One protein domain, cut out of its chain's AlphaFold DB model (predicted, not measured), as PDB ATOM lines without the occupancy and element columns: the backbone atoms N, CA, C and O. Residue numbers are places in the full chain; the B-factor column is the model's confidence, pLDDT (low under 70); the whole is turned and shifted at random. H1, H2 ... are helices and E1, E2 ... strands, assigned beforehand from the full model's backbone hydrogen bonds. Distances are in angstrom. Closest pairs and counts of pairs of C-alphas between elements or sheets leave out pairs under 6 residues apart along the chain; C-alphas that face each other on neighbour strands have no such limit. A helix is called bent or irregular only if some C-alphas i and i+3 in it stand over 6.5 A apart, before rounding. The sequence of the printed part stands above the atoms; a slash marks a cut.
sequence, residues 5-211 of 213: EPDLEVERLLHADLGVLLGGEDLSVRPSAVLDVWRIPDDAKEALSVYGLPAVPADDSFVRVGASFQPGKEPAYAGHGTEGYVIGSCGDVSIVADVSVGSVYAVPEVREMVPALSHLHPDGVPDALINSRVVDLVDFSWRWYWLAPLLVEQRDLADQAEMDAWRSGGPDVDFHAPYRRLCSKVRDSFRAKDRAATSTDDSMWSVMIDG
ATOM      1  N   GLU A   5     -43.494 -14.317  19.312       74.56
ATOM      2  CA  GLU A   5     -43.818 -13.285  18.316       74.56
ATOM      3  C   GLU A   5     -42.904 -12.042  18.409       74.56
ATOM      4  O   GLU A   5     -42.342 -11.660  17.380       74.56
ATOM      5  N   PRO A   6     -42.624 -11.477  19.605       78.62
ATOM      6  CA  PRO A   6     -41.694 -10.350  19.745       78.62
ATOM      7  C   PRO A   6     -40.249 -10.737  19.411       78.62
ATOM      8  O   PRO A   6     -39.507  -9.951  18.831       78.62
ATOM      9  N   ASP A   7     -39.850 -11.965  19.748       85.12
ATOM     10  CA  ASP A   7     -38.491 -12.461  19.522       85.12
ATOM     11  C   ASP A   7     -38.182 -12.609  18.025       85.12
ATOM     12  O   ASP A   7     -37.137 -12.162  17.554       85.12
ATOM     13  N   LEU A   8     -39.127 -13.168  17.260       88.69
ATOM     14  CA  LEU A   8     -39.009 -13.312  15.806       88.69
ATOM     15  C   LEU A   8     -38.976 -11.958  15.095       88.69
ATOM     16  O   LEU A   8     -38.227 -11.787  14.131       88.69
ATOM     17  N   GLU A   9     -39.774 -10.997  15.562       92.50
ATOM     18  CA  GLU A   9     -39.801  -9.661  14.974       92.50
ATOM     19  C   GLU A   9     -38.518  -8.882  15.283       92.50
ATOM     20  O   GLU A   9     -37.934  -8.283  14.379       92.50
ATOM     21  N   VAL A  10     -38.005  -8.962  16.516       92.94
ATOM     22  CA  VAL A  10     -36.695  -8.400  16.873       92.94
ATOM     23  C   VAL A  10     -35.590  -9.026  16.018       92.94
ATOM     24  O   VAL A  10     -34.770  -8.301  15.455       92.94
ATOM     25  N   GLU A  11     -35.577 -10.348  15.831       93.19
ATOM     26  CA  GLU A  11     -34.594 -11.013  14.963       93.19
ATOM     27  C   GLU A  11     -34.698 -10.552  13.504       93.19
ATOM     28  O   GLU A  11     -33.680 -10.243  12.871       93.19
ATOM     29  N   ARG A  12     -35.918 -10.431  12.971       94.31
ATOM     30  CA  ARG A  12     -36.153  -9.882  11.632       94.31
ATOM     31  C   ARG A  12     -35.587  -8.468  11.522       94.31
ATOM     32  O   ARG A  12     -34.849  -8.183  10.578       94.31
ATOM     33  N   LEU A  13     -35.888  -7.600  12.486       94.62
ATOM     34  CA  LEU A  13     -35.431  -6.212  12.516       94.62
ATOM     35  C   LEU A  13     -33.926  -6.068  12.731       94.62
ATOM     36  O   LEU A  13     -33.371  -5.067  12.295       94.62
ATOM     37  N   LEU A  14     -33.241  -7.028  13.354       95.25
ATOM     38  CA  LEU A  14     -31.786  -6.995  13.554       95.25
ATOM     39  C   LEU A  14     -30.990  -7.520  12.350       95.25
ATOM     40  O   LEU A  14     -29.854  -7.086  12.130       95.25
ATOM     41  N   HIS A  15     -31.586  -8.403  11.545       93.50
ATOM     42  CA  HIS A  15     -30.881  -9.098  10.463       93.50
ATOM     43  C   HIS A  15     -31.345  -8.744   9.050       93.50
ATOM     44  O   HIS A  15     -30.607  -9.001   8.099       93.50
ATOM     45  N   ALA A  16     -32.527  -8.148   8.882       93.06
ATOM     46  CA  ALA A  16     -32.990  -7.730   7.566       93.06
ATOM     47  C   ALA A  16     -32.091  -6.639   6.965       93.06
ATOM     48  O   ALA A  16     -31.512  -5.806   7.679       93.06
ATOM     49  N   ASP A  17     -32.008  -6.658   5.634       91.19
ATOM     50  CA  ASP A  17     -31.396  -5.591   4.853       91.19
ATOM     51  C   ASP A  17     -32.180  -4.288   5.041       91.19
ATOM     52  O   ASP A  17     -33.413  -4.278   4.993       91.19
ATOM     53  N   LEU A  18     -31.462  -3.185   5.250       89.69
ATOM     54  CA  LEU A  18     -32.086  -1.903   5.559       89.69
ATOM     55  C   LEU A  18     -32.949  -1.390   4.396       89.69
ATOM     56  O   LEU A  18     -34.021  -0.837   4.624       89.69
ATOM     57  N   GLY A  19     -32.535  -1.634   3.147       87.31
ATOM     58  CA  GLY A  19     -33.318  -1.264   1.969       87.31
ATOM     59  C   GLY A  19     -34.643  -2.022   1.869       87.31
ATOM     60  O   GLY A  19     -35.634  -1.461   1.406       87.31
ATOM     61  N   VAL A  20     -34.685  -3.269   2.350       87.62
ATOM     62  CA  VAL A  20     -35.923  -4.059   2.438       87.62
ATOM     63  C   VAL A  20     -36.847  -3.521   3.529       87.62
ATOM     64  O   VAL A  20     -38.056  -3.456   3.316       87.62
ATOM     65  N   LEU A  21     -36.297  -3.115   4.678       86.69
ATOM     66  CA  LEU A  21     -37.082  -2.545   5.778       86.69
ATOM     67  C   LEU A  21     -37.718  -1.200   5.403       86.69
ATOM     68  O   LEU A  21     -38.864  -0.949   5.756       86.69
ATOM     69  N   LEU A  22     -37.007  -0.371   4.639       84.75
ATOM     70  CA  LEU A  22     -37.433   0.987   4.286       84.75
ATOM     71  C   LEU A  22     -38.387   1.089   3.090       84.75
ATOM     72  O   LEU A  22     -38.734   2.204   2.707       84.75
ATOM     73  N   GLY A  23     -38.774  -0.030   2.467       60.00
ATOM     74  CA  GLY A  23     -39.435  -0.120   1.154       60.00
ATOM     75  C   GLY A  23     -40.836   0.505   1.010       60.00
ATOM     76  O   GLY A  23     -41.734  -0.155   0.492       60.00
ATOM     77  N   GLY A  24     -41.028   1.767   1.411       57.00
ATOM     78  CA  GLY A  24     -42.252   2.547   1.227       57.00
ATOM     79  C   GLY A  24     -42.571   3.582   2.315       57.00
ATOM     80  O   GLY A  24     -43.658   4.148   2.263       57.00
ATOM     81  N   GLU A  25     -41.699   3.826   3.300       59.78
ATOM     82  CA  GLU A  25     -42.014   4.749   4.403       59.78
ATOM     83  C   GLU A  25     -41.659   6.214   4.079       59.78
ATOM     84  O   GLU A  25     -40.494   6.559   3.879       59.78
ATOM     85  N   ASP A  26     -42.656   7.109   4.133       65.25
ATOM     86  CA  ASP A  26     -42.507   8.580   4.044       65.25
ATOM     87  C   ASP A  26     -41.860   9.204   5.307       65.25
ATOM     88  O   ASP A  26     -41.893  10.417   5.519       65.25
ATOM     89  N   LEU A  27     -41.276   8.373   6.174       82.25
ATOM     90  CA  LEU A  27     -40.685   8.765   7.454       82.25
ATOM     91  C   LEU A  27     -39.187   9.062   7.340       82.25
ATOM     92  O   LEU A  27     -38.582   9.501   8.310       82.25
ATOM     93  N   SER A  28     -38.565   8.824   6.184       89.94
ATOM     94  CA  SER A  28     -37.153   9.148   5.970       89.94
ATOM     95  C   SER A  28     -36.980  10.625   5.633       89.94
ATOM     96  O   SER A  28     -37.499  11.121   4.632       89.94
ATOM     97  N   VAL A  29     -36.189  11.329   6.440       91.81
ATOM     98  CA  VAL A  29     -35.697  12.664   6.100       91.81
ATOM     99  C   VAL A  29     -34.301  12.516   5.525       91.81
ATOM    100  O   VAL A  29     -33.422  11.893   6.121       91.81
ATOM    101  N   ARG A  30     -34.083  13.127   4.363       91.06
ATOM    102  CA  ARG A  30     -32.788  13.136   3.682       91.06
ATOM    103  C   ARG A  30     -32.139  14.512   3.810       91.06
ATOM    104  O   ARG A  30     -32.856  15.518   3.818       91.06
ATOM    105  N   PRO A  31     -30.801  14.583   3.903       88.31
ATOM    106  CA  PRO A  31     -30.106  15.859   3.942       88.31
ATOM    107  C   PRO A  31     -30.335  16.646   2.651       88.31
ATOM    108  O   PRO A  31     -30.647  16.096   1.592       88.31
ATOM    109  N   SER A  32     -30.172  17.965   2.739       83.69
ATOM    110  CA  SER A  32     -30.314  18.838   1.575       83.69
ATOM    111  C   SER A  32     -29.219  18.586   0.527       83.69
ATOM    112  O   SER A  32     -28.213  17.927   0.791       83.69
ATOM    113  N   ALA A  33     -29.368  19.192  -0.655       76.50
ATOM    114  CA  ALA A  33     -28.414  19.084  -1.766       76.50
ATOM    115  C   ALA A  33     -26.973  19.542  -1.435       76.50
ATOM    116  O   ALA A  33     -26.079  19.419  -2.266       76.50
ATOM    117  N   VAL A  34     -26.721  20.095  -0.244       83.19
ATOM    118  CA  VAL A  34     -25.369  20.440   0.220       83.19
ATOM    119  C   VAL A  34     -24.569  19.231   0.719       83.19
ATOM    120  O   VAL A  34     -23.370  19.375   0.931       83.19
ATOM    121  N   LEU A  35     -25.179  18.049   0.870       89.38
ATOM    122  CA  LEU A  35     -24.474  16.834   1.300       89.38
ATOM    123  C   LEU A  35     -23.254  16.521   0.416       89.38
ATOM    124  O   LEU A  35     -22.196  16.155   0.927       89.38
ATOM    125  N   ASP A  36     -23.369  16.731  -0.897       89.69
ATOM    126  CA  ASP A  36     -22.290  16.448  -1.853       89.69
ATOM    127  C   ASP A  36     -21.010  17.237  -1.545       89.69
ATOM    128  O   ASP A  36     -19.902  16.761  -1.807       89.69
ATOM    129  N   VAL A  37     -21.148  18.431  -0.949       92.69
ATOM    130  CA  VAL A  37     -20.014  19.300  -0.609       92.69
ATOM    131  C   VAL A  37     -19.456  19.070   0.793       92.69
ATOM    132  O   VAL A  37     -18.395  19.610   1.109       92.69
ATOM    133  N   TRP A  38     -20.136  18.291   1.637       94.38
ATOM    134  CA  TRP A  38     -19.603  17.934   2.948       94.38
ATOM    135  C   TRP A  38     -18.348  17.079   2.798       94.38
ATOM    136  O   TRP A  38     -18.201  16.312   1.848       94.38
ATOM    137  N   ARG A  39     -17.414  17.214   3.738       95.19
ATOM    138  CA  ARG A  39     -16.118  16.519   3.668       95.19
ATOM    139  C   ARG A  39     -16.122  15.111   4.269       95.19
ATOM    140  O   ARG A  39     -15.081  14.472   4.286       95.19
ATOM    141  N   ILE A  40     -17.285  14.615   4.687       94.69
ATOM    142  CA  ILE A  40     -17.444  13.256   5.217       94.69
ATOM    143  C   ILE A  40     -17.159  12.178   4.147       94.69
ATOM    144  O   ILE A  40     -17.267  12.475   2.952       94.69
ATOM    145  N   PRO A  41     -16.837  10.937   4.558       96.44
ATOM    146  CA  PRO A  41     -16.611   9.810   3.647       96.44
ATOM    147  C   PRO A  41     -17.752   9.560   2.639       96.44
ATOM    148  O   PRO A  41     -18.921   9.822   2.923       96.44
ATOM    149  N   ASP A  42     -17.427   9.037   1.453       95.81
ATOM    150  CA  ASP A  42     -18.406   8.859   0.366       95.81
ATOM    151  C   ASP A  42     -19.502   7.835   0.698       95.81
ATOM    152  O   ASP A  42     -20.662   8.044   0.358       95.81
ATOM    153  N   ASP A  43     -19.167   6.771   1.423       95.88
ATOM    154  CA  ASP A  43     -20.126   5.782   1.930       95.88
ATOM    155  C   ASP A  43     -21.100   6.393   2.949       95.88
ATOM    156  O   ASP A  43     -22.281   6.046   2.970       95.88
ATOM    157  N   ALA A  44     -20.634   7.347   3.761       96.25
ATOM    158  CA  ALA A  44     -21.486   8.117   4.659       96.25
ATOM    159  C   ALA A  44     -22.480   8.985   3.875       96.25
ATOM    160  O   ALA A  44     -23.666   9.016   4.208       96.25
ATOM    161  N   LYS A  45     -22.018   9.659   2.812       95.75
ATOM    162  CA  LYS A  45     -22.904  10.424   1.919       95.75
ATOM    163  C   LYS A  45     -23.911   9.511   1.238       95.75
ATOM    164  O   LYS A  45     -25.099   9.818   1.232       95.75
ATOM    165  N   GLU A  46     -23.458   8.383   0.699       95.44
ATOM    166  CA  GLU A  46     -24.322   7.406   0.046       95.44
ATOM    167  C   GLU A  46     -25.413   6.928   1.010       95.44
ATOM    168  O   GLU A  46     -26.595   7.101   0.714       95.44
ATOM    169  N   ALA A  47     -25.044   6.454   2.204       94.88
ATOM    170  CA  ALA A  47     -25.998   5.990   3.208       94.88
ATOM    171  C   ALA A  47     -27.023   7.071   3.593       94.88
ATOM    172  O   ALA A  47     -28.226   6.809   3.585       94.88
ATOM    173  N   LEU A  48     -26.577   8.303   3.861       95.38
ATOM    174  CA  LEU A  48     -27.472   9.418   4.184       95.38
ATOM    175  C   LEU A  48     -28.377   9.812   3.009       95.38
ATOM    176  O   LEU A  48     -29.535  10.170   3.216       95.38
ATOM    177  N   SER A  49     -27.876   9.751   1.775       93.56
ATOM    178  CA  SER A  49     -28.651  10.097   0.579       93.56
ATOM    179  C   SER A  49     -29.715   9.050   0.241       93.56
ATOM    180  O   SER A  49     -30.819   9.402  -0.181       93.56
ATOM    181  N   VAL A  50     -29.403   7.767   0.447       92.12
ATOM    182  CA  VAL A  50     -30.284   6.642   0.121       92.12
ATOM    183  C   VAL A  50     -31.314   6.436   1.231       92.12
ATOM    184  O   VAL A  50     -32.515   6.375   0.955       92.12
ATOM    185  N   TYR A  51     -30.854   6.364   2.480       93.12
ATOM    186  CA  TYR A  51     -31.673   5.950   3.621       93.12
ATOM    187  C   TYR A  51     -32.107   7.109   4.520       93.12
ATOM    188  O   TYR A  51     -33.143   7.006   5.177       93.12
ATOM    189  N   GLY A  52     -31.361   8.217   4.539       94.38
ATOM    190  CA  GLY A  52     -31.634   9.333   5.445       94.38
ATOM    191  C   GLY A  52     -31.600   8.923   6.919       94.38
ATOM    192  O   GLY A  52     -31.008   7.908   7.286       94.38
ATOM    193  N   LEU A  53     -32.264   9.712   7.758       95.44
ATOM    194  CA  LEU A  53     -32.541   9.381   9.157       95.44
ATOM    195  C   LEU A  53     -34.055   9.444   9.425       95.44
ATOM    196  O   LEU A  53     -34.775  10.101   8.663       95.44
ATOM    197  N   PRO A  54     -34.553   8.788  10.489       94.00
ATOM    198  CA  PRO A  54     -35.974   8.810  10.816       94.00
ATOM    199  C   PRO A  54     -36.496  10.223  11.126       94.00
ATOM    200  O   PRO A  54     -35.851  11.011  11.820       94.00
ATOM    201  N   ALA A  55     -37.706  10.529  10.665       91.12
ATOM    202  CA  ALA A  55     -38.518  11.644  11.132       91.12
ATOM    203  C   ALA A  55     -39.113  11.264  12.492       91.12
ATOM    204  O   ALA A  55     -40.085  10.511  12.574       91.12
ATOM    205  N   VAL A  56     -38.515  11.767  13.568       86.94
ATOM    206  CA  VAL A  56     -38.960  11.473  14.934       86.94
ATOM    207  C   VAL A  56     -39.867  12.606  15.429       86.94
ATOM    208  O   VAL A  56     -39.463  13.770  15.370       86.94
ATOM    209  N   PRO A  57     -41.094  12.308  15.904       80.00
ATOM    210  CA  PRO A  57     -41.938  13.296  16.570       80.00
ATOM    211  C   PRO A  57     -41.239  13.900  17.792       80.00
ATOM    212  O   PRO A  57     -40.492  13.211  18.480       80.00
ATOM    213  N   ALA A  58     -41.521  15.167  18.111       74.25
ATOM    214  CA  ALA A  58     -40.880  15.851  19.240       74.25
ATOM    215  C   ALA A  58     -41.028  15.086  20.570       74.25
ATOM    216  O   ALA A  58     -40.068  15.005  21.335       74.25
ATOM    217  N   ASP A  59     -42.185  14.462  20.799       77.12
ATOM    218  CA  ASP A  59     -42.489  13.709  22.022       77.12
ATOM    219  C   ASP A  59     -41.644  12.424  22.173       77.12
ATOM    220  O   ASP A  59     -41.377  11.997  23.293       77.12
ATOM    221  N   ASP A  60     -41.155  11.855  21.064       78.50
ATOM    222  CA  ASP A  60     -40.308  10.648  21.037       78.50
ATOM    223  C   ASP A  60     -38.805  10.983  20.960       78.50
ATOM    224  O   ASP A  60     -37.957  10.086  20.970       78.50
ATOM    225  N   SER A  61     -38.451  12.270  20.869       74.62
ATOM    226  CA  SER A  61     -37.079  12.705  20.577       74.62
ATOM    227  C   SER A  61     -36.070  12.293  21.648       74.62
ATOM    228  O   SER A  61     -34.925  12.018  21.310       74.62
ATOM    229  N   PHE A  62     -36.473  12.179  22.916       74.69
ATOM    230  CA  PHE A  62     -35.586  11.774  24.018       74.69
ATOM    231  C   PHE A  62     -35.145  10.310  23.961       74.69
ATOM    232  O   PHE A  62     -34.153   9.951  24.589       74.69
ATOM    233  N   VAL A  63     -35.879   9.470  23.230       82.56
ATOM    234  CA  VAL A  63     -35.658   8.019  23.198       82.56
ATOM    235  C   VAL A  63     -35.319   7.512  21.804       82.56
ATOM    236  O   VAL A  63     -35.172   6.307  21.627       82.56
ATOM    237  N   ARG A  64     -35.201   8.387  20.795       88.94
ATOM    238  CA  ARG A  64     -34.870   8.005  19.415       88.94
ATOM    239  C   ARG A  64     -33.998   9.051  18.735       88.94
ATOM    240  O   ARG A  64     -34.221  10.250  18.863       88.94
ATOM    241  N   VAL A  65     -33.069   8.568  17.912       92.62
ATOM    242  CA  VAL A  65     -32.291   9.417  17.007       92.62
ATOM    243  C   VAL A  65     -33.166   9.837  15.829       92.62
ATOM    244  O   VAL A  65     -33.643   8.995  15.067       92.62
ATOM    245  N   GLY A  66     -33.360  11.145  15.683       93.00
ATOM    246  CA  GLY A  66     -34.102  11.759  14.589       93.00
ATOM    247  C   GLY A  66     -33.224  12.599  13.670       93.00
ATOM    248  O   GLY A  66     -32.135  13.041  14.034       93.00
ATOM    249  N   ALA A  67     -33.712  12.828  12.457       94.00
ATOM    250  CA  ALA A  67     -33.060  13.687  11.483       94.00
ATOM    251  C   ALA A  67     -33.069  15.163  11.908       94.00
ATOM    252  O   ALA A  67     -34.122  15.744  12.163       94.00
ATOM    253  N   SER A  68     -31.894  15.792  11.886       93.62
ATOM    254  CA  SER A  68     -31.705  17.222  12.148       93.62
ATOM    255  C   SER A  68     -30.498  17.715  11.350       93.62
ATOM    256  O   SER A  68     -29.439  18.040  11.880       93.62
ATOM    257  N   PHE A  69     -30.617  17.670  10.022       94.88
ATOM    258  CA  PHE A  69     -29.510  18.017   9.134       94.88
ATOM    259  C   PHE A  69     -29.277  19.524   9.108       94.88
ATOM    260  O   PHE A  69     -30.179  20.297   8.773       94.88
ATOM    261  N   GLN A  70     -28.040  19.948   9.365       94.06
ATOM    262  CA  GLN A  70     -27.677  21.346   9.174       94.06
ATOM    263  C   GLN A  70     -27.873  21.780   7.702       94.06
ATOM    264  O   GLN A  70     -27.597  21.014   6.773       94.06
ATOM    265  N   PRO A  71     -28.287  23.031   7.443       90.69
ATOM    266  CA  PRO A  71     -28.471  23.537   6.080       90.69
ATOM    267  C   PRO A  71     -27.160  24.019   5.431       90.69
ATOM    268  O   PRO A  71     -27.108  24.265   4.226       90.69
ATOM    269  N   GLY A  72     -26.112  24.224   6.235       90.94
ATOM    270  CA  GLY A  72     -24.853  24.839   5.821       90.94
ATOM    271  C   GLY A  72     -23.882  23.883   5.126       90.94
ATOM    272  O   GLY A  72     -23.863  22.680   5.391       90.94
ATOM    273  N   LYS A  73     -23.035  24.451   4.258       92.56
ATOM    274  CA  LYS A  73     -21.918  23.753   3.590       92.56
ATOM    275  C   LYS A  73     -20.686  23.599   4.483       92.56
ATOM    276  O   LYS A  73     -19.930  22.647   4.320       92.56
ATOM    277  N   GLU A  74     -20.493  24.554   5.384       93.94
ATOM    278  CA  GLU A  74     -19.405  24.546   6.358       93.94
ATOM    279  C   GLU A  74     -19.853  23.807   7.628       93.94
ATOM    280  O   GLU A  74     -21.046  23.847   7.949       93.94
ATOM    281  N   PRO A  75     -18.941  23.138   8.344       93.88
ATOM    282  CA  PRO A  75     -19.253  22.460   9.601       93.88
ATOM    283  C   PRO A  75     -19.870  23.420  10.624       93.88
ATOM    284  O   PRO A  75     -19.332  24.498  10.877       93.88
ATOM    285  N   ALA A  76     -21.022  23.059  11.195       91.38
ATOM    286  CA  ALA A  76     -21.658  23.871  12.237       91.38
ATOM    287  C   ALA A  76     -21.070  23.597  13.627       91.38
ATOM    288  O   ALA A  76     -21.230  24.411  14.535       91.38
ATOM    289  N   TYR A  77     -20.390  22.462  13.792       90.56
ATOM    290  CA  TYR A  77     -19.774  22.060  15.043       90.56
ATOM    291  C   TYR A  77     -18.249  22.197  14.984       90.56
ATOM    292  O   TYR A  77     -17.615  21.654  14.081       90.56
ATOM    293  N   ALA A  78     -17.666  22.872  15.977       87.19
ATOM    294  CA  ALA A  78     -16.225  22.936  16.203       87.19
ATOM    295  C   ALA A  78     -15.940  22.920  17.713       87.19
ATOM    296  O   ALA A  78     -16.115  23.928  18.401       87.19
ATOM    297  N   GLY A  79     -15.515  21.776  18.252       80.88
ATOM    298  CA  GLY A  79     -15.247  21.616  19.682       80.88
ATOM    299  C   GLY A  79     -14.376  20.400  19.998       80.88
ATOM    300  O   GLY A  79     -14.361  19.426  19.255       80.88
ATOM    301  N   HIS A  80     -13.600  20.483  21.086       74.69
ATOM    302  CA  HIS A  80     -12.704  19.418  21.581       74.69
ATOM    303  C   HIS A  80     -11.798  18.783  20.507       74.69
ATOM    304  O   HIS A  80     -11.505  17.592  20.542       74.69
ATOM    305  N   GLY A  81     -11.334  19.591  19.546       76.31
ATOM    306  CA  GLY A  81     -10.464  19.138  18.455       76.31
ATOM    307  C   GLY A  81     -11.187  18.421  17.310       76.31
ATOM    308  O   GLY A  81     -10.517  17.931  16.408       76.31
ATOM    309  N   THR A  82     -12.518  18.395  17.337       81.69
ATOM    310  CA  THR A  82     -13.375  17.811  16.304       81.69
ATOM    311  C   THR A  82     -14.138  18.929  15.600       81.69
ATOM    312  O   THR A  82     -14.678  19.838  16.237       81.69
ATOM    313  N   GLU A  83     -14.180  18.866  14.276       92.62
ATOM    314  CA  GLU A  83     -15.024  19.709  13.437       92.62
ATOM    315  C   GLU A  83     -16.027  18.788  12.739       92.62
ATOM    316  O   GLU A  83     -15.661  17.700  12.289       92.62
ATOM    317  N   GLY A  84     -17.301  19.171  12.664       95.25
ATOM    318  CA  GLY A  84     -18.310  18.251  12.151       95.25
ATOM    319  C   GLY A  84     -19.625  18.869  11.706       95.25
ATOM    320  O   GLY A  84     -19.946  20.030  11.971       95.25
ATOM    321  N   TYR A  85     -20.388  18.044  11.001       96.19
ATOM    322  CA  TYR A  85     -21.699  18.375  10.466       96.19
ATOM    323  C   TYR A  85     -22.791  17.830  11.383       96.19
ATOM    324  O   TYR A  85     -22.771  16.645  11.716       96.19
ATOM    325  N   VAL A  86     -23.760  18.663  11.767       95.44
ATOM    326  CA  VAL A  86     -24.937  18.186  12.511       95.44
ATOM    327  C   VAL A  86     -25.837  17.414  11.551       95.44
ATOM    328  O   VAL A  86     -26.257  17.944  10.517       95.44
ATOM    329  N   ILE A  87     -26.096  16.151  11.876       96.38
ATOM    330  CA  ILE A  87     -26.896  15.243  11.045       96.38
ATOM    331  C   ILE A  87     -28.181  14.786  11.728       96.38
ATOM    332  O   ILE A  87     -29.150  14.455  11.048       96.38
ATOM    333  N   GLY A  88     -28.226  14.808  13.057       95.38
ATOM    334  CA  GLY A  88     -29.362  14.317  13.823       95.38
ATOM    335  C   GLY A  88     -29.452  14.932  15.207       95.38
ATOM    336  O   GLY A  88     -28.609  15.738  15.603       95.38
ATOM    337  N   SER A  89     -30.469  14.517  15.947       93.88
ATOM    338  CA  SER A  89     -30.633  14.829  17.364       93.88
ATOM    339  C   SER A  89     -31.261  13.656  18.118       93.88
ATOM    340  O   SER A  89     -31.887  12.781  17.520       93.88
ATOM    341  N   CYS A  90     -31.075  13.641  19.434       91.62
ATOM    342  CA  CYS A  90     -31.771  12.767  20.373       91.62
ATOM    343  C   CYS A  90     -31.979  13.553  21.675       91.62
ATOM    344  O   CYS A  90     -31.030  13.797  22.417       91.62
ATOM    345  N   GLY A  91     -33.205  14.008  21.927       87.38
ATOM    346  CA  GLY A  91     -33.527  14.966  22.983       87.38
ATOM    347  C   GLY A  91     -32.708  16.246  22.815       87.38
ATOM    348  O   GLY A  91     -32.608  16.778  21.710       87.38
ATOM    349  N   ASP A  92     -32.053  16.673  23.893       85.50
ATOM    350  CA  ASP A  92     -31.194  17.868  23.938       85.50
ATOM    351  C   ASP A  92     -29.741  17.592  23.483       85.50
ATOM    352  O   ASP A  92     -28.799  18.313  23.835       85.50
ATOM    353  N   VAL A  93     -29.522  16.494  22.756       89.12
ATOM    354  CA  VAL A  93     -28.212  16.089  22.238       89.12
ATOM    355  C   VAL A  93     -28.205  16.219  20.723       89.12
ATOM    356  O   VAL A  93     -28.994  15.587  20.021       89.12
ATOM    357  N   SER A  94     -27.256  16.995  20.212       92.94
ATOM    358  CA  SER A  94     -26.933  17.062  18.789       92.94
ATOM    359  C   SER A  94     -26.065  15.875  18.376       92.94
ATOM    360  O   SER A  94     -25.118  15.509  19.069       92.94
ATOM    361  N   ILE A  95     -26.351  15.294  17.214       95.56
ATOM    362  CA  ILE A  95     -25.582  14.192  16.632       95.56
ATOM    363  C   ILE A  95     -24.727  14.738  15.493       95.56
ATOM    364  O   ILE A  95     -25.248  15.248  14.495       95.56
ATOM    365  N   VAL A  96     -23.411  14.631  15.650       95.88
ATOM    366  CA  VAL A  96     -22.423  15.262  14.773       95.88
ATOM    367  C   VAL A  96     -21.568  14.214  14.074       95.88
ATOM    368  O   VAL A  96     -21.003  13.342  14.727       95.88
ATOM    369  N   ALA A  97     -21.424  14.337  12.755       96.75
ATOM    370  CA  ALA A  97     -20.472  13.567  11.960       96.75
ATOM    371  C   ALA A  97     -19.165  14.346  11.762       96.75
ATOM    372  O   ALA A  97     -19.181  15.454  11.221       96.75
ATOM    373  N   ASP A  98     -18.037  13.756  12.158       95.69
ATOM    374  CA  ASP A  98     -16.703  14.328  11.954       95.69
ATOM    375  C   ASP A  98     -16.372  14.496  10.463       95.69
ATOM    376  O   ASP A  98     -16.615  13.602   9.645       95.69
ATOM    377  N   VAL A  99     -15.766  15.637  10.118       91.94
ATOM    378  CA  VAL A  99     -15.452  16.031   8.735       91.94
ATOM    379  C   VAL A  99     -14.450  15.144   8.004       91.94
ATOM    380  O   VAL A  99     -14.314  15.308   6.799       91.94
ATOM    381  N   SER A 100     -13.705  14.274   8.683       82.31
ATOM    382  CA  SER A 100     -12.555  13.575   8.099       82.31
ATOM    383  C   SER A 100     -12.688  12.059   8.132       82.31
ATOM    384  O   SER A 100     -12.391  11.391   7.141       82.31
ATOM    385  N   VAL A 101     -13.153  11.515   9.254       89.75
ATOM    386  CA  VAL A 101     -13.237  10.065   9.463       89.75
ATOM    387  C   VAL A 101     -14.673   9.558   9.487       89.75
ATOM    388  O   VAL A 101     -14.890   8.354   9.401       89.75
ATOM    389  N   GLY A 102     -15.660  10.458   9.563       91.81
ATOM    390  CA  GLY A 102     -17.073  10.087   9.617       91.81
ATOM    391  C   GLY A 102     -17.479   9.396  10.921       91.81
ATOM    392  O   GLY A 102     -18.542   8.777  10.964       91.81
ATOM    393  N   SER A 103     -16.658   9.491  11.970       96.12
ATOM    394  CA  SER A 103     -17.053   9.134  13.332       96.12
ATOM    395  C   SER A 103     -18.204  10.021  13.785       96.12
ATOM    396  O   SER A 103     -18.291  11.189  13.401       96.12
ATOM    397  N   VAL A 104     -19.077   9.468  14.617       96.75
ATOM    398  CA  VAL A 104     -20.294  10.136  15.064       96.75
ATOM    399  C   VAL A 104     -20.235  10.376  16.558       96.75
ATOM    400  O   VAL A 104     -20.003   9.451  17.339       96.75
ATOM    401  N   TYR A 105     -20.513  11.613  16.946       94.75
ATOM    402  CA  TYR A 105     -20.487  12.062  18.326       94.75
ATOM    403  C   TYR A 105     -21.857  12.565  18.775       94.75
ATOM    404  O   TYR A 105     -22.550  13.265  18.036       94.75
ATOM    405  N   ALA A 106     -22.214  12.227  20.010       92.44
ATOM    406  CA  ALA A 106     -23.264  12.874  20.775       92.44
ATOM    407  C   ALA A 106     -22.678  14.110  21.466       92.44
ATOM    408  O   ALA A 106     -21.762  14.006  22.285       92.44
ATOM    409  N   VAL A 107     -23.226  15.271  21.117       90.94
ATOM    410  CA  VAL A 107     -22.809  16.590  21.585       90.94
ATOM    411  C   VAL A 107     -23.966  17.211  22.373       90.94
ATOM    412  O   VAL A 107     -24.971  17.594  21.774       90.94
ATOM    413  N   PRO A 108     -23.867  17.330  23.706       85.31
ATOM    414  CA  PRO A 108     -24.904  17.977  24.506       85.31
ATOM    415  C   PRO A 108     -25.076  19.452  24.114       85.31
ATOM    416  O   PRO A 108     -24.087  20.185  24.044       85.31
ATOM    417  N   GLU A 109     -26.313  19.921  23.919       72.06
ATOM    418  CA  GLU A 109     -26.582  21.341  23.621       72.06
ATOM    419  C   GLU A 109     -26.236  22.265  24.805       72.06
ATOM    420  O   GLU A 109     -25.914  23.438  24.629       72.06
ATOM    421  N   VAL A 110     -26.186  21.716  26.023       62.19
ATOM    422  CA  VAL A 110     -25.935  22.430  27.292       62.19
ATOM    423  C   VAL A 110     -24.458  22.806  27.505       62.19
ATOM    424  O   VAL A 110     -24.010  23.034  28.629       62.19
ATOM    425  N   ARG A 111     -23.655  22.868  26.439       55.19
ATOM    426  CA  ARG A 111     -22.248  23.302  26.515       55.19
ATOM    427  C   ARG A 111     -22.093  24.719  27.047       55.19
ATOM    428  O   ARG A 111     -21.110  25.012  27.725       55.19
ATOM    429  N   GLU A 112     -23.098  25.562  26.837       53.84
ATOM    430  CA  GLU A 112     -23.298  26.765  27.639       53.84
ATOM    431  C   GLU A 112     -23.931  26.361  28.973       53.84
ATOM    432  O   GLU A 112     -25.138  26.463  29.186       53.84
ATOM    433  N   MET A 113     -23.109  25.800  29.857       53.84
ATOM    434  CA  MET A 113     -23.553  25.245  31.128       53.84
ATOM    435  C   MET A 113     -24.465  26.216  31.874       53.84
ATOM    436  O   MET A 113     -24.093  27.360  32.149       53.84
ATOM    437  N   VAL A 114     -25.624  25.723  32.319       55.28
ATOM    438  CA  VAL A 114     -26.370  26.382  33.393       55.28
ATOM    439  C   VAL A 114     -25.377  26.595  34.546       55.28
ATOM    440  O   VAL A 114     -24.699  25.633  34.925       55.28
ATOM    441  N   PRO A 115     -25.263  27.798  35.144       59.44
ATOM    442  CA  PRO A 115     -24.277  28.076  36.194       59.44
ATOM    443  C   PRO A 115     -24.272  27.039  37.329       59.44
ATOM    444  O   PRO A 115     -23.232  26.771  37.925       59.44
ATOM    445  N   ALA A 116     -25.416  26.394  37.575       60.91
ATOM    446  CA  ALA A 116     -25.590  25.316  38.540       60.91
ATOM    447  C   ALA A 116     -24.746  24.060  38.256       60.91
ATOM    448  O   ALA A 116     -24.351  23.401  39.207       60.91
ATOM    449  N   LEU A 117     -24.433  23.734  37.001       59.16
ATOM    450  CA  LEU A 117     -23.642  22.549  36.642       59.16
ATOM    451  C   LEU A 117     -22.160  22.871  36.424       59.16
ATOM    452  O   LEU A 117     -21.342  21.954  36.426       59.16
ATOM    453  N   SER A 118     -21.801  24.158  36.287       65.12
ATOM    454  CA  SER A 118     -20.432  24.631  35.978       65.12
ATOM    455  C   SER A 118     -19.346  24.069  36.900       65.12
ATOM    456  O   SER A 118     -18.228  23.813  36.470       65.12
ATOM    457  N   HIS A 119     -19.691  23.817  38.163       70.06
ATOM    458  CA  HIS A 119     -18.779  23.263  39.159       70.06
ATOM    459  C   HIS A 119     -18.554  21.744  39.041       70.06
ATOM    460  O   HIS A 119     -17.553  21.252  39.555       70.06
ATOM    461  N   LEU A 120     -19.468  21.006  38.399       69.31
ATOM    462  CA  LEU A 120     -19.361  19.553  38.197       69.31
ATOM    463  C   LEU A 120     -18.555  19.212  36.940       69.31
ATOM    464  O   LEU A 120     -17.833  18.220  36.929       69.31
ATOM    465  N   HIS A 121     -18.645  20.056  35.910       68.88
ATOM    466  CA  HIS A 121     -17.908  19.895  34.656       68.88
ATOM    467  C   HIS A 121     -17.193  21.202  34.284       68.88
ATOM    468  O   HIS A 121     -17.606  21.875  33.345       68.88
ATOM    469  N   PRO A 122     -16.131  21.593  35.011       66.19
ATOM    470  CA  PRO A 122     -15.441  22.869  34.787       66.19
ATOM    471  C   PRO A 122     -14.861  23.015  33.372       66.19
ATOM    472  O   PRO A 122     -14.716  24.134  32.888       66.19
ATOM    473  N   ASP A 123     -14.586  21.892  32.703       70.44
ATOM    474  CA  ASP A 123     -14.057  21.828  31.337       70.44
ATOM    475  C   ASP A 123     -15.151  21.579  30.273       70.44
ATOM    476  O   ASP A 123     -14.847  21.339  29.103       70.44
ATOM    477  N   GLY A 124     -16.428  21.630  30.672       70.75
ATOM    478  CA  GLY A 124     -17.578  21.260  29.847       70.75
ATOM    479  C   GLY A 124     -17.883  19.757  29.862       70.75
ATOM    480  O   GLY A 124     -17.131  18.942  30.402       70.75
ATOM    481  N   VAL A 125     -19.028  19.383  29.285       76.81
ATOM    482  CA  VAL A 125     -19.402  17.972  29.100       76.81
ATOM    483  C   VAL A 125     -18.705  17.451  27.836       76.81
ATOM    484  O   VAL A 125     -18.881  18.060  26.776       76.81
ATOM    485  N   PRO A 126     -17.903  16.373  27.924       80.94
ATOM    486  CA  PRO A 126     -17.165  15.858  26.777       80.94
ATOM    487  C   PRO A 126     -18.105  15.285  25.714       80.94
ATOM    488  O   PRO A 126     -19.178  14.771  26.030       80.94
ATOM    489  N   ASP A 127     -17.659  15.319  24.458       88.75
ATOM    490  CA  ASP A 127     -18.317  14.579  23.382       88.75
ATOM    491  C   ASP A 127     -18.223  13.082  23.614       88.75
ATOM    492  O   ASP A 127     -17.142  12.547  23.878       88.75
ATOM    493  N   ALA A 128     -19.347  12.396  23.447       90.38
ATOM    494  CA  ALA A 128     -19.385  10.947  23.499       90.38
ATOM    495  C   ALA A 128     -19.349  10.386  22.077       90.38
ATOM    496  O   ALA A 128     -20.211  10.702  21.262       90.38
ATOM    497  N   LEU A 129     -18.365   9.540  21.768       93.25
ATOM    498  CA  LEU A 129     -18.374   8.755  20.532       93.25
ATOM    499  C   LEU A 129     -19.532   7.751  20.600       93.25
ATOM    500  O   LEU A 129     -19.548   6.906  21.493       93.25
ATOM    501  N   ILE A 130     -20.474   7.831  19.661       94.88
ATOM    502  CA  ILE A 130     -21.649   6.941  19.627       94.88
ATOM    503  C   ILE A 130     -21.601   5.934  18.489       94.88
ATOM    504  O   ILE A 130     -22.140   4.844  18.632       94.88
ATOM    505  N   ASN A 131     -20.931   6.264  17.385       97.00
ATOM    506  CA  ASN A 131     -20.648   5.321  16.314       97.00
ATOM    507  C   ASN A 131     -19.296   5.635  15.680       97.00
ATOM    508  O   ASN A 131     -18.919   6.795  15.517       97.00
ATOM    509  N   SER A 132     -18.576   4.599  15.272       96.38
ATOM    510  CA  SER A 132     -17.317   4.722  14.540       96.38
ATOM    511  C   SER A 132     -17.525   5.267  13.124       96.38
ATOM    512  O   SER A 132     -16.591   5.814  12.545       96.38
ATOM    513  N   ARG A 133     -18.722   5.089  12.542       97.12
ATOM    514  CA  ARG A 133     -19.061   5.513  11.174       97.12
ATOM    515  C   ARG A 133     -20.511   5.983  11.079       97.12
ATOM    516  O   ARG A 133     -21.405   5.397  11.685       97.12
ATOM    517  N   VAL A 134     -20.764   6.967  10.216       97.38
ATOM    518  CA  VAL A 134     -22.125   7.426   9.868       97.38
ATOM    519  C   VAL A 134     -22.998   6.300   9.306       97.38
ATOM    520  O   VAL A 134     -24.189   6.263   9.589       97.38
ATOM    521  N   VAL A 135     -22.431   5.369   8.532       96.94
ATOM    522  CA  VAL A 135     -23.199   4.245   7.961       96.94
ATOM    523  C   VAL A 135     -23.821   3.386   9.068       96.94
ATOM    524  O   VAL A 135     -24.994   3.029   8.982       96.94
ATOM    525  N   ASP A 136     -23.059   3.121  10.132       97.12
ATOM    526  CA  ASP A 136     -23.530   2.337  11.276       97.12
ATOM    527  C   ASP A 136     -24.568   3.120  12.094       97.12
ATOM    528  O   ASP A 136     -25.586   2.554  12.486       97.12
ATOM    529  N   LEU A 137     -24.382   4.436  12.266       97.44
ATOM    530  CA  LEU A 137     -25.401   5.308  12.867       97.44
ATOM    531  C   LEU A 137     -26.731   5.231  12.105       97.44
ATOM    532  O   LEU A 137     -27.784   5.133  12.733       97.44
ATOM    533  N   VAL A 138     -26.703   5.317  10.771       96.88
ATOM    534  CA  VAL A 138     -27.915   5.275   9.938       96.88
ATOM    535  C   VAL A 138     -28.651   3.953  10.142       96.88
ATOM    536  O   VAL A 138     -29.852   3.957  10.410       96.88
ATOM    537  N   ASP A 139     -27.934   2.828  10.087       96.25
ATOM    538  CA  ASP A 139     -28.513   1.504  10.330       96.25
ATOM    539  C   ASP A 139     -29.083   1.383  11.752       96.25
ATOM    540  O   ASP A 139     -30.204   0.907  11.932       96.25
ATOM    541  N   PHE A 140     -28.354   1.856  12.765       96.56
ATOM    542  CA  PHE A 140     -28.780   1.749  14.162       96.56
ATOM    543  C   PHE A 140     -29.991   2.627  14.443       96.56
ATOM    544  O   PHE A 140     -30.921   2.167  15.096       96.56
ATOM    545  N   SER A 141     -30.022   3.851  13.913       95.81
ATOM    546  CA  SER A 141     -31.137   4.789  14.091       95.81
ATOM    547  C   SER A 141     -32.439   4.210  13.548       95.81
ATOM    548  O   SER A 141     -33.461   4.251  14.228       95.81
ATOM    549  N   TRP A 142     -32.398   3.607  12.356       95.25
ATOM    550  CA  TRP A 142     -33.565   2.953  11.770       95.25
ATOM    551  C   TRP A 142     -33.985   1.704  12.535       95.25
ATOM    552  O   TRP A 142     -35.154   1.561  12.883       95.25
ATOM    553  N   ARG A 143     -33.044   0.818  12.878       95.19
ATOM    554  CA  ARG A 143     -33.384  -0.370  13.674       95.19
ATOM    555  C   ARG A 143     -33.969   0.019  15.021       95.19
ATOM    556  O   ARG A 143     -34.980  -0.540  15.419       95.19
ATOM    557  N   TRP A 144     -33.377   1.001  15.691       94.44
ATOM    558  CA  TRP A 144     -33.860   1.496  16.969       94.44
ATOM    559  C   TRP A 144     -35.245   2.137  16.860       94.44
ATOM    560  O   TRP A 144     -36.085   1.898  17.723       94.44
ATOM    561  N   TYR A 145     -35.526   2.865  15.773       92.25
ATOM    562  CA  TYR A 145     -36.852   3.425  15.508       92.25
ATOM    563  C   TYR A 145     -37.961   2.361  15.563       92.25
ATOM    564  O   TYR A 145     -39.010   2.612  16.159       92.25
ATOM    565  N   TRP A 146     -37.716   1.167  15.012       91.69
ATOM    566  CA  TRP A 146     -38.675   0.054  15.045       91.69
ATOM    567  C   TRP A 146     -38.564  -0.831  16.294       91.69
ATOM    568  O   TRP A 146     -39.570  -1.368  16.750       91.69
ATOM    569  N   LEU A 147     -37.366  -0.993  16.864       93.12
ATOM    570  CA  LEU A 147     -37.139  -1.839  18.040       93.12
ATOM    571  C   LEU A 147     -37.649  -1.197  19.331       93.12
ATOM    572  O   LEU A 147     -38.192  -1.904  20.177       93.12
ATOM    573  N   ALA A 148     -37.491   0.120  19.496       91.06
ATOM    574  CA  ALA A 148     -37.826   0.801  20.744       91.06
ATOM    575  C   ALA A 148     -39.294   0.587  21.173       91.06
ATOM    576  O   ALA A 148     -39.501   0.197  22.321       91.06
ATOM    577  N   PRO A 149     -40.312   0.730  20.295       88.69
ATOM    578  CA  PRO A 149     -41.697   0.416  20.657       88.69
ATOM    579  C   PRO A 149     -41.906  -1.033  21.122       88.69
ATOM    580  O   PRO A 149     -42.626  -1.258  22.088       88.69
ATOM    581  N   LEU A 150     -41.255  -2.006  20.471       90.69
ATOM    582  CA  LEU A 150     -41.380  -3.425  20.825       90.69
ATOM    583  C   LEU A 150     -40.782  -3.714  22.203       90.69
ATOM    584  O   LEU A 150     -41.353  -4.464  22.990       90.69
ATOM    585  N   LEU A 151     -39.631  -3.109  22.506       89.94
ATOM    586  CA  LEU A 151     -38.983  -3.256  23.806       89.94
ATOM    587  C   LEU A 151     -39.804  -2.601  24.926       89.94
ATOM    588  O   LEU A 151     -39.932  -3.193  25.996       89.94
ATOM    589  N   VAL A 152     -40.406  -1.434  24.668       89.38
ATOM    590  CA  VAL A 152     -41.325  -0.773  25.610       89.38
ATOM    591  C   VAL A 152     -42.554  -1.645  25.875       89.38
ATOM    592  O   VAL A 152     -42.886  -1.876  27.032       89.38
ATOM    593  N   GLU A 153     -43.177  -2.215  24.841       89.88
ATOM    594  CA  GLU A 153     -44.328  -3.111  25.017       89.88
ATOM    595  C   GLU A 153     -43.972  -4.348  25.860       89.88
ATOM    596  O   GLU A 153     -44.731  -4.745  26.744       89.88
ATOM    597  N   GLN A 154     -42.799  -4.952  25.633       90.50
ATOM    598  CA  GLN A 154     -42.348  -6.103  26.422       90.50
ATOM    599  C   GLN A 154     -42.087  -5.755  27.887       90.50
ATOM    600  O   GLN A 154     -42.385  -6.567  28.766       90.50
ATOM    601  N   ARG A 155     -41.567  -4.557  28.158       89.88
ATOM    602  CA  ARG A 155     -41.440  -4.052  29.523       89.88
ATOM    603  C   ARG A 155     -42.814  -3.843  30.158       89.88
ATOM    604  O   ARG A 155     -43.039  -4.348  31.251       89.88
ATOM    605  N   ASP A 156     -43.731  -3.154  29.483       91.19
ATOM    606  CA  ASP A 156     -45.064  -2.859  30.026       91.19
ATOM    607  C   ASP A 156     -45.826  -4.148  30.376       91.19
ATOM    608  O   ASP A 156     -46.514  -4.228  31.398       91.19
ATOM    609  N   LEU A 157     -45.664  -5.198  29.563       91.00
ATOM    610  CA  LEU A 157     -46.203  -6.528  29.849       91.00
ATOM    611  C   LEU A 157     -45.558  -7.168  31.086       91.00
ATOM    612  O   LEU A 157     -46.272  -7.777  31.887       91.00
ATOM    613  N   ALA A 158     -44.239  -7.035  31.257       90.25
ATOM    614  CA  ALA A 158     -43.532  -7.517  32.441       90.25
ATOM    615  C   ALA A 158     -43.976  -6.768  33.709       90.25
ATOM    616  O   ALA A 158     -44.314  -7.413  34.702       90.25
ATOM    617  N   ASP A 159     -44.075  -5.437  33.644       91.56
ATOM    618  CA  ASP A 159     -44.548  -4.575  34.734       91.56
ATOM    619  C   ASP A 159     -45.992  -4.928  35.131       91.56
ATOM    620  O   ASP A 159     -46.324  -5.056  36.314       91.56
ATOM    621  N   GLN A 160     -46.870  -5.151  34.150       93.19
ATOM    622  CA  GLN A 160     -48.253  -5.555  34.402       93.19
ATOM    623  C   GLN A 160     -48.347  -6.955  35.024       93.19
ATOM    624  O   GLN A 160     -49.106  -7.153  35.978       93.19
ATOM    625  N   ALA A 161     -47.562  -7.915  34.526       91.00
ATOM    626  CA  ALA A 161     -47.513  -9.266  35.075       91.00
ATOM    627  C   ALA A 161     -46.995  -9.279  36.520       91.00
ATOM    628  O   ALA A 161     -47.566  -9.969  37.371       91.00
ATOM    629  N   GLU A 162     -45.969  -8.477  36.813       92.75
ATOM    630  CA  GLU A 162     -45.461  -8.281  38.166       92.75
ATOM    631  C   GLU A 162     -46.556  -7.707  39.074       92.75
ATOM    632  O   GLU A 162     -46.890  -8.302  40.103       92.75
ATOM    633  N   MET A 163     -47.194  -6.603  38.675       92.56
ATOM    634  CA  MET A 163     -48.271  -5.984  39.455       92.56
ATOM    635  C   MET A 163     -49.422  -6.956  39.761       92.56
ATOM    636  O   MET A 163     -49.962  -6.949  40.873       92.56
ATOM    637  N   ASP A 164     -49.802  -7.808  38.810       92.88
ATOM    638  CA  ASP A 164     -50.869  -8.792  39.000       92.88
ATOM    639  C   ASP A 164     -50.444  -9.961  39.901       92.88
ATOM    640  O   ASP A 164     -51.239 -10.428  40.730       92.88
ATOM    641  N   ALA A 165     -49.183 -10.396  39.823       91.94
ATOM    642  CA  ALA A 165     -48.619 -11.380  40.745       91.94
ATOM    643  C   ALA A 165     -48.590 -10.842  42.184       91.94
ATOM    644  O   ALA A 165     -49.080 -11.506  43.099       91.94
ATOM    645  N   TRP A 166     -48.136  -9.604  42.381       90.31
ATOM    646  CA  TRP A 166     -48.142  -8.945  43.690       90.31
ATOM    647  C   TRP A 166     -49.556  -8.834  44.277       90.31
ATOM    648  O   TRP A 166     -49.770  -9.138  45.453       90.31
ATOM    649  N   ARG A 167     -50.554  -8.458  43.465       92.38
ATOM    650  CA  ARG A 167     -51.962  -8.353  43.903       92.38
ATOM    651  C   ARG A 167     -52.588  -9.697  44.268       92.38
ATOM    652  O   ARG A 167     -53.457  -9.743  45.136       92.38
ATOM    653  N   SER A 168     -52.182 -10.773  43.600       92.25
ATOM    654  CA  SER A 168     -52.731 -12.118  43.802       92.25
ATOM    655  C   SER A 168     -51.984 -12.945  44.857       92.25
ATOM    656  O   SER A 168     -52.403 -14.066  45.149       92.25
ATOM    657  N   GLY A 169     -50.915 -12.407  45.460       88.50
ATOM    658  CA  GLY A 169     -50.038 -13.164  46.361       88.50
ATOM    659  C   GLY A 169     -49.279 -14.276  45.632       88.50
ATOM    660  O   GLY A 169     -49.041 -15.342  46.201       88.50
ATOM    661  N   GLY A 170     -48.986 -14.048  44.351       81.50
ATOM    662  CA  GLY A 170     -48.297 -14.968  43.463       81.50
ATOM    663  C   GLY A 170     -46.822 -15.177  43.819       81.50
ATOM    664  O   GLY A 170     -46.295 -14.559  44.746       81.50
ATOM    665  N   PRO A 171     -46.150 -16.095  43.105       78.88
ATOM    666  CA  PRO A 171     -44.744 -16.391  43.330       78.88
ATOM    667  C   PRO A 171     -43.847 -15.202  42.961       78.88
ATOM    668  O   PRO A 171     -44.136 -14.467  42.021       78.88
ATOM    669  N   ASP A 172     -42.729 -15.085  43.678       80.69
ATOM    670  CA  ASP A 172     -41.629 -14.181  43.346       80.69
ATOM    671  C   ASP A 172     -40.861 -14.760  42.146       80.69
ATOM    672  O   ASP A 172     -40.163 -15.775  42.260       80.69
ATOM    673  N   VAL A 173     -41.103 -14.192  40.965       87.50
ATOM    674  CA  VAL A 173     -40.525 -14.610  39.684       87.50
ATOM    675  C   VAL A 173     -39.962 -13.377  38.996       87.50
ATOM    676  O   VAL A 173     -40.500 -12.283  39.102       87.50
ATOM    677  N   ASP A 174     -38.884 -13.565  38.251       88.12
ATOM    678  CA  ASP A 174     -38.277 -12.514  37.446       88.12
ATOM    679  C   ASP A 174     -39.079 -12.263  36.154       88.12
ATOM    680  O   ASP A 174     -38.795 -12.843  35.100       88.12
ATOM    681  N   PHE A 175     -40.108 -11.416  36.245       89.31
ATOM    682  CA  PHE A 175     -40.993 -11.060  35.125       89.31
ATOM    683  C   PHE A 175     -40.262 -10.340  33.985       89.31
ATOM    684  O   PHE A 175     -40.670 -10.435  32.831       89.31
ATOM    685  N   HIS A 176     -39.141  -9.688  34.295       90.19
ATOM    686  CA  HIS A 176     -38.350  -8.879  33.368       90.19
ATOM    687  C   HIS A 176     -37.271  -9.673  32.616       90.19
ATOM    688  O   HIS A 176     -36.626  -9.149  31.706       90.19
ATOM    689  N   ALA A 177     -37.075 -10.960  32.933       90.88
ATOM    690  CA  ALA A 177     -36.100 -11.809  32.243       90.88
ATOM    691  C   ALA A 177     -36.271 -11.859  30.705       90.88
ATOM    692  O   ALA A 177     -35.256 -11.836  30.003       90.88
ATOM    693  N   PRO A 178     -37.491 -11.940  30.131       88.38
ATOM    694  CA  PRO A 178     -37.683 -11.885  28.681       88.38
ATOM    695  C   PRO A 178     -37.224 -10.556  28.071       88.38
ATOM    696  O   PRO A 178     -36.458 -10.578  27.110       88.38
ATOM    697  N   TYR A 179     -37.616  -9.431  28.674       89.81
ATOM    698  CA  TYR A 179     -37.223  -8.089  28.244       89.81
ATOM    699  C   TYR A 179     -35.695  -7.928  28.236       89.81
ATOM    700  O   TYR A 179     -35.106  -7.626  27.196       89.81
ATOM    701  N   ARG A 180     -35.015  -8.287  29.334       91.44
ATOM    702  CA  ARG A 180     -33.543  -8.203  29.414       91.44
ATOM    703  C   ARG A 180     -32.816  -9.071  28.391       91.44
ATOM    704  O   ARG A 180     -31.735  -8.707  27.916       91.44
ATOM    705  N   ARG A 181     -33.391 -10.220  28.016       91.75
ATOM    706  CA  ARG A 181     -32.848 -11.056  26.929       91.75
ATOM    707  C   ARG A 181     -32.935 -10.346  25.580       91.75
ATOM    708  O   ARG A 181     -31.966 -10.412  24.827       91.75
ATOM    709  N   LEU A 182     -34.038  -9.657  25.290       92.00
ATOM    710  CA  LEU A 182     -34.185  -8.878  24.058       92.00
ATOM    711  C   LEU A 182     -33.208  -7.697  24.027       92.00
ATOM    712  O   LEU A 182     -32.485  -7.551  23.043       92.00
ATOM    713  N   CYS A 183     -33.086  -6.935  25.119       92.75
ATOM    714  CA  CYS A 183     -32.095  -5.857  25.229       92.75
ATOM    715  C   CYS A 183     -30.668  -6.372  24.998       92.75
ATOM    716  O   CYS A 183     -29.896  -5.783  24.239       92.75
ATOM    717  N   SER A 184     -30.337  -7.536  25.565       92.94
ATOM    718  CA  SER A 184     -29.041  -8.184  25.343       92.94
ATOM    719  C   SER A 184     -28.815  -8.562  23.876       92.94
ATOM    720  O   SER A 184     -27.750  -8.263  23.340       92.94
ATOM    721  N   LYS A 185     -29.821  -9.135  23.193       93.69
ATOM    722  CA  LYS A 185     -29.744  -9.446  21.752       93.69
ATOM    723  C   LYS A 185     -29.484  -8.194  20.908       93.69
ATOM    724  O   LYS A 185     -28.623  -8.217  20.027       93.69
ATOM    725  N   VAL A 186     -30.202  -7.102  21.181       95.12
ATOM    726  CA  VAL A 186     -30.025  -5.828  20.463       95.12
ATOM    727  C   VAL A 186     -28.616  -5.282  20.693       95.12
ATOM    728  O   VAL A 186     -27.920  -4.968  19.725       95.12
ATOM    729  N   ARG A 187     -28.152  -5.254  21.950       93.25
ATOM    730  CA  ARG A 187     -26.806  -4.787  22.305       93.25
ATOM    731  C   ARG A 187     -25.722  -5.604  21.614       93.25
ATOM    732  O   ARG A 187     -24.800  -5.023  21.049       93.25
ATOM    733  N   ASP A 188     -25.833  -6.928  21.624       93.88
ATOM    734  CA  ASP A 188     -24.854  -7.813  20.990       93.88
ATOM    735  C   ASP A 188     -24.817  -7.618  19.471       93.88
ATOM    736  O   ASP A 188     -23.737  -7.549  18.882       93.88
ATOM    737  N   SER A 189     -25.981  -7.445  18.836       95.56
ATOM    738  CA  SER A 189     -26.065  -7.136  17.407       95.56
ATOM    739  C   SER A 189     -25.429  -5.783  17.075       95.56
ATOM    740  O   SER A 189     -24.683  -5.670  16.099       95.56
ATOM    741  N   PHE A 190     -25.683  -4.755  17.887       95.62
ATOM    742  CA  PHE A 190     -25.091  -3.428  17.705       95.62
ATOM    743  C   PHE A 190     -23.574  -3.490  17.926       95.62
ATOM    744  O   PHE A 190     -22.802  -3.060  17.075       95.62
ATOM    745  N   ARG A 191     -23.117  -4.147  18.995       94.56
ATOM    746  CA  ARG A 191     -21.693  -4.366  19.282       94.56
ATOM    747  C   ARG A 191     -20.954  -5.084  18.157       94.56
ATOM    748  O   ARG A 191     -19.794  -4.772  17.894       94.56
ATOM    749  N   ALA A 192     -21.597  -6.072  17.533       94.94
ATOM    750  CA  ALA A 192     -21.007  -6.847  16.449       94.94
ATOM    751  C   ALA A 192     -20.770  -6.006  15.185       94.94
ATOM    752  O   ALA A 192     -19.817  -6.277  14.454       94.94
ATOM    753  N   LYS A 193     -21.613  -4.996  14.940       94.19
ATOM    754  CA  LYS A 193     -21.464  -4.054  13.822       94.19
ATOM    755  C   LYS A 193     -20.482  -2.935  14.152       94.19
ATOM    756  O   LYS A 193     -19.576  -2.662  13.372       94.19
ATOM    757  N   ASP A 194     -20.624  -2.349  15.336       95.38
ATOM    758  CA  ASP A 194     -19.808  -1.236  15.792       95.38
ATOM    759  C   ASP A 194     -19.500  -1.373  17.284       95.38
ATOM    760  O   ASP A 194     -20.335  -1.142  18.163       95.38
ATOM    761  N   ARG A 195     -18.254  -1.747  17.586       91.06
ATOM    762  CA  ARG A 195     -17.820  -1.960  18.968       91.06
ATOM    763  C   ARG A 195     -17.852  -0.670  19.788       91.06
ATOM    764  O   ARG A 195     -18.044  -0.759  20.998       91.06
ATOM    765  N   ALA A 196     -17.642   0.497  19.168       86.50
ATOM    766  CA  ALA A 196     -17.638   1.771  19.885       86.50
ATOM    767  C   ALA A 196     -19.023   2.091  20.463       86.50
ATOM    768  O   ALA A 196     -19.117   2.546  21.603       86.50
ATOM    769  N   ALA A 197     -20.075   1.748  19.717       84.00
ATOM    770  CA  ALA A 197     -21.460   2.076  20.026       84.00
ATOM    771  C   ALA A 197     -21.987   1.494  21.343       84.00
ATOM    772  O   ALA A 197     -22.862   2.086  21.962       84.00
ATOM    773  N   THR A 198     -21.446   0.355  21.779       83.81
ATOM    774  CA  THR A 198     -21.815  -0.318  23.041       83.81
ATOM    775  C   THR A 198     -20.577  -0.675  23.869       83.81
ATOM    776  O   THR A 198     -20.526  -1.702  24.557       83.81
ATOM    777  N   SER A 199     -19.521   0.134  23.729       79.50
ATOM    778  CA  SER A 199     -18.210  -0.111  24.345       79.50
ATOM    779  C   SER A 199     -18.226   0.003  25.871       79.50
ATOM    780  O   SER A 199     -17.440  -0.673  26.536       79.50
ATOM    781  N   THR A 200     -19.133   0.816  26.404       83.12
ATOM    782  CA  THR A 200     -19.395   1.013  27.830       83.12
ATOM    783  C   THR A 200     -20.891   0.912  28.092       83.12
ATOM    784  O   THR A 200     -21.694   1.218  27.207       83.12
ATOM    785  N   ASP A 201     -21.263   0.540  29.313       81.31
ATOM    786  CA  ASP A 201     -22.669   0.516  29.736       81.31
ATOM    787  C   ASP A 201     -23.280   1.936  29.705       81.31
ATOM    788  O   ASP A 201     -24.455   2.104  29.410       81.31
ATOM    789  N   ASP A 202     -22.441   2.970  29.848       82.19
ATOM    790  CA  ASP A 202     -22.833   4.386  29.763       82.19
ATOM    791  C   ASP A 202     -22.860   4.954  28.329       82.19
ATOM    792  O   ASP A 202     -23.043   6.156  28.126       82.19
ATOM    793  N   SER A 203     -22.606   4.134  27.304       87.25
ATOM    794  CA  SER A 203     -22.697   4.595  25.911       87.25
ATOM    795  C   SER A 203     -24.142   4.940  25.555       87.25
ATOM    796  O   SER A 203     -25.068   4.286  26.022       87.25
ATOM    797  N   MET A 204     -24.345   5.929  24.679       90.38
ATOM    798  CA  MET A 204     -25.688   6.405  24.315       90.38
ATOM    799  C   MET A 204     -26.630   5.265  23.898       90.38
ATOM    800  O   MET A 204     -27.763   5.213  24.364       90.38
ATOM    801  N   TRP A 205     -26.171   4.326  23.064       92.62
ATOM    802  CA  TRP A 205     -26.994   3.184  22.655       92.62
ATOM    803  C   TRP A 205     -27.291   2.231  23.805       92.62
ATOM    804  O   TRP A 205     -28.416   1.760  23.894       92.62
ATOM    805  N   SER A 206     -26.324   1.964  24.686       89.44
ATOM    806  CA  SER A 206     -26.568   1.112  25.856       89.44
ATOM    807  C   SER A 206     -27.581   1.770  26.790       89.44
ATOM    808  O   SER A 206     -28.570   1.141  27.133       89.44
ATOM    809  N   VAL A 207     -27.440   3.072  27.058       88.25
ATOM    810  CA  VAL A 207     -28.410   3.845  27.846       88.25
ATOM    811  C   VAL A 207     -29.789   3.883  27.189       88.25
ATOM    812  O   VAL A 207     -30.779   3.819  27.896       88.25
ATOM    813  N   MET A 208     -29.914   3.967  25.862       89.25
ATOM    814  CA  MET A 208     -31.237   3.908  25.220       89.25
ATOM    815  C   MET A 208     -31.849   2.502  25.263       89.25
ATOM    816  O   MET A 208     -33.057   2.371  25.446       89.25
ATOM    817  N   ILE A 209     -31.027   1.460  25.117       89.31
ATOM    818  CA  ILE A 209     -31.458   0.058  25.215       89.31
ATOM    819  C   ILE A 209     -31.904  -0.274  26.648       89.31
ATOM    820  O   ILE A 209     -32.906  -0.969  26.820       89.31
ATOM    821  N   ASP A 210     -31.196   0.260  27.647       80.44
ATOM    822  CA  ASP A 210     -31.351  -0.073  29.067       80.44
ATOM    823  C   ASP A 210     -32.145   0.959  29.866       80.44
ATOM    824  O   ASP A 210     -32.587   0.667  30.968       80.44
ATOM    825  N   GLY A 211     -32.351   2.169  29.339       66.38
ATOM    826  CA  GLY A 211     -32.901   3.341  30.043       66.38
ATOM    827  C   GLY A 211     -34.365   3.224  30.462       66.38
ATOM    828  O   GLY A 211     -34.989   4.208  30.856       66.38
TER     829      GLY A 211
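AT A GLANCE: This is residues 5 to 211 of the 213 residues of an uncharacterized protein of Streptomyces diastatochromogenes (UniProt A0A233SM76). A strongly twisted sheet of five strands makes one end of the domain; the long helix H5 begins beside it and runs far away from it, with H1 and H6 alongside as a three-helix bundle. H3 packs on the beginning of H5, H7 lies between H6 and strand E5, and residues 109 to 127 loop away from the sheet. The printed part has 207 residues, with named elements in the order H1 H2 H3 H4 E1 E2 E3 E4 E5 H5 H6 H7; the sheet runs E1 E2 E3 E4 E5, antiparallel, and the class is mixed. It is compact, with a radius of gyration of the C-alphas of 18.7 A and spans of 62 by 48 by 29 A.

HOW THE PARTS SIT: The sheet is a meander, each strand the antiparallel neighbour of the one before: E1, residues 77 to 79, E2, residues 82 to 90, E3, residues 93 to 98, E4, residues 104 to 108, and E5, residues 128 to 131. E2 bends by 79 degrees at residue 85. Within hydrogen-bond range are N 79 and O 82 of E1 and E2, 2.9 A, N 95 and O 88 of E3 and E2, 2.8 A, N 94 and O 107 of E3 and E4, 2.8 A, and N 104 and O 131 of E4 and E5, 2.8 A. H5, residues 134 to 168, only grazes the sheet, with residues 134 to 141, and has a kink of 41 degrees near residue 145. H6, residues 177 to 193, touches H5 in a helical hairpin at a shallow tilt of 10 degrees; their closest C-alphas, Gln 154 and Tyr 179, are 5.8 A apart. H1, residues 5 to 15, touches residues 143 to 154 of H5, closest C-alphas Leu 13 and Arg 143, 6.3 A; H1, H5 and H6 form an up-and-down bundle, each running against the one before. H3, residues 42 to 51, touches residues 134 to 138 of H5 at a steep tilt of 52 degrees, closest C-alphas Ala 44 and Val 134, 5.3 A. H7, residues 204 to 210, touches H6, closest C-alphas Cys 183 and Ile 209, 5.9 A, and only grazes the sheet. H4, residues 58 to 63, only grazes the sheet too, and is irregular, C-alphas 59 and 62 being 7.4 A apart. H2, residues 18 to 21, touches no helix. Every O i to N i+4 pair is within hydrogen-bond range in H1, H3, H6 and H7, against 29 of 31 in H5 and 0 of 2 in H4, where 2 of 3 O i to N i+3 pairs are; H2 is too short for an i+4 pair.

IN THESE COORDINATES: H1 begins at C-alpha 5, (-43.818, -13.285, 18.316). H5 measures 49.7 A, H6 24.8 A and E2 19.5 A. H7 ends at C-alpha 210, (-31.351, -0.073, 29.067).

THE WHOLE: The C-alphas of Val 37 and Gly 169, the two farthest apart, are 64.5 A apart. The printed part has no cut. The links H2 to H3, H4 to E1 and E4 to E5 are long. The pLDDT is under 70 at residues 23 to 26, 110 to 118, 120 to 122 and 211.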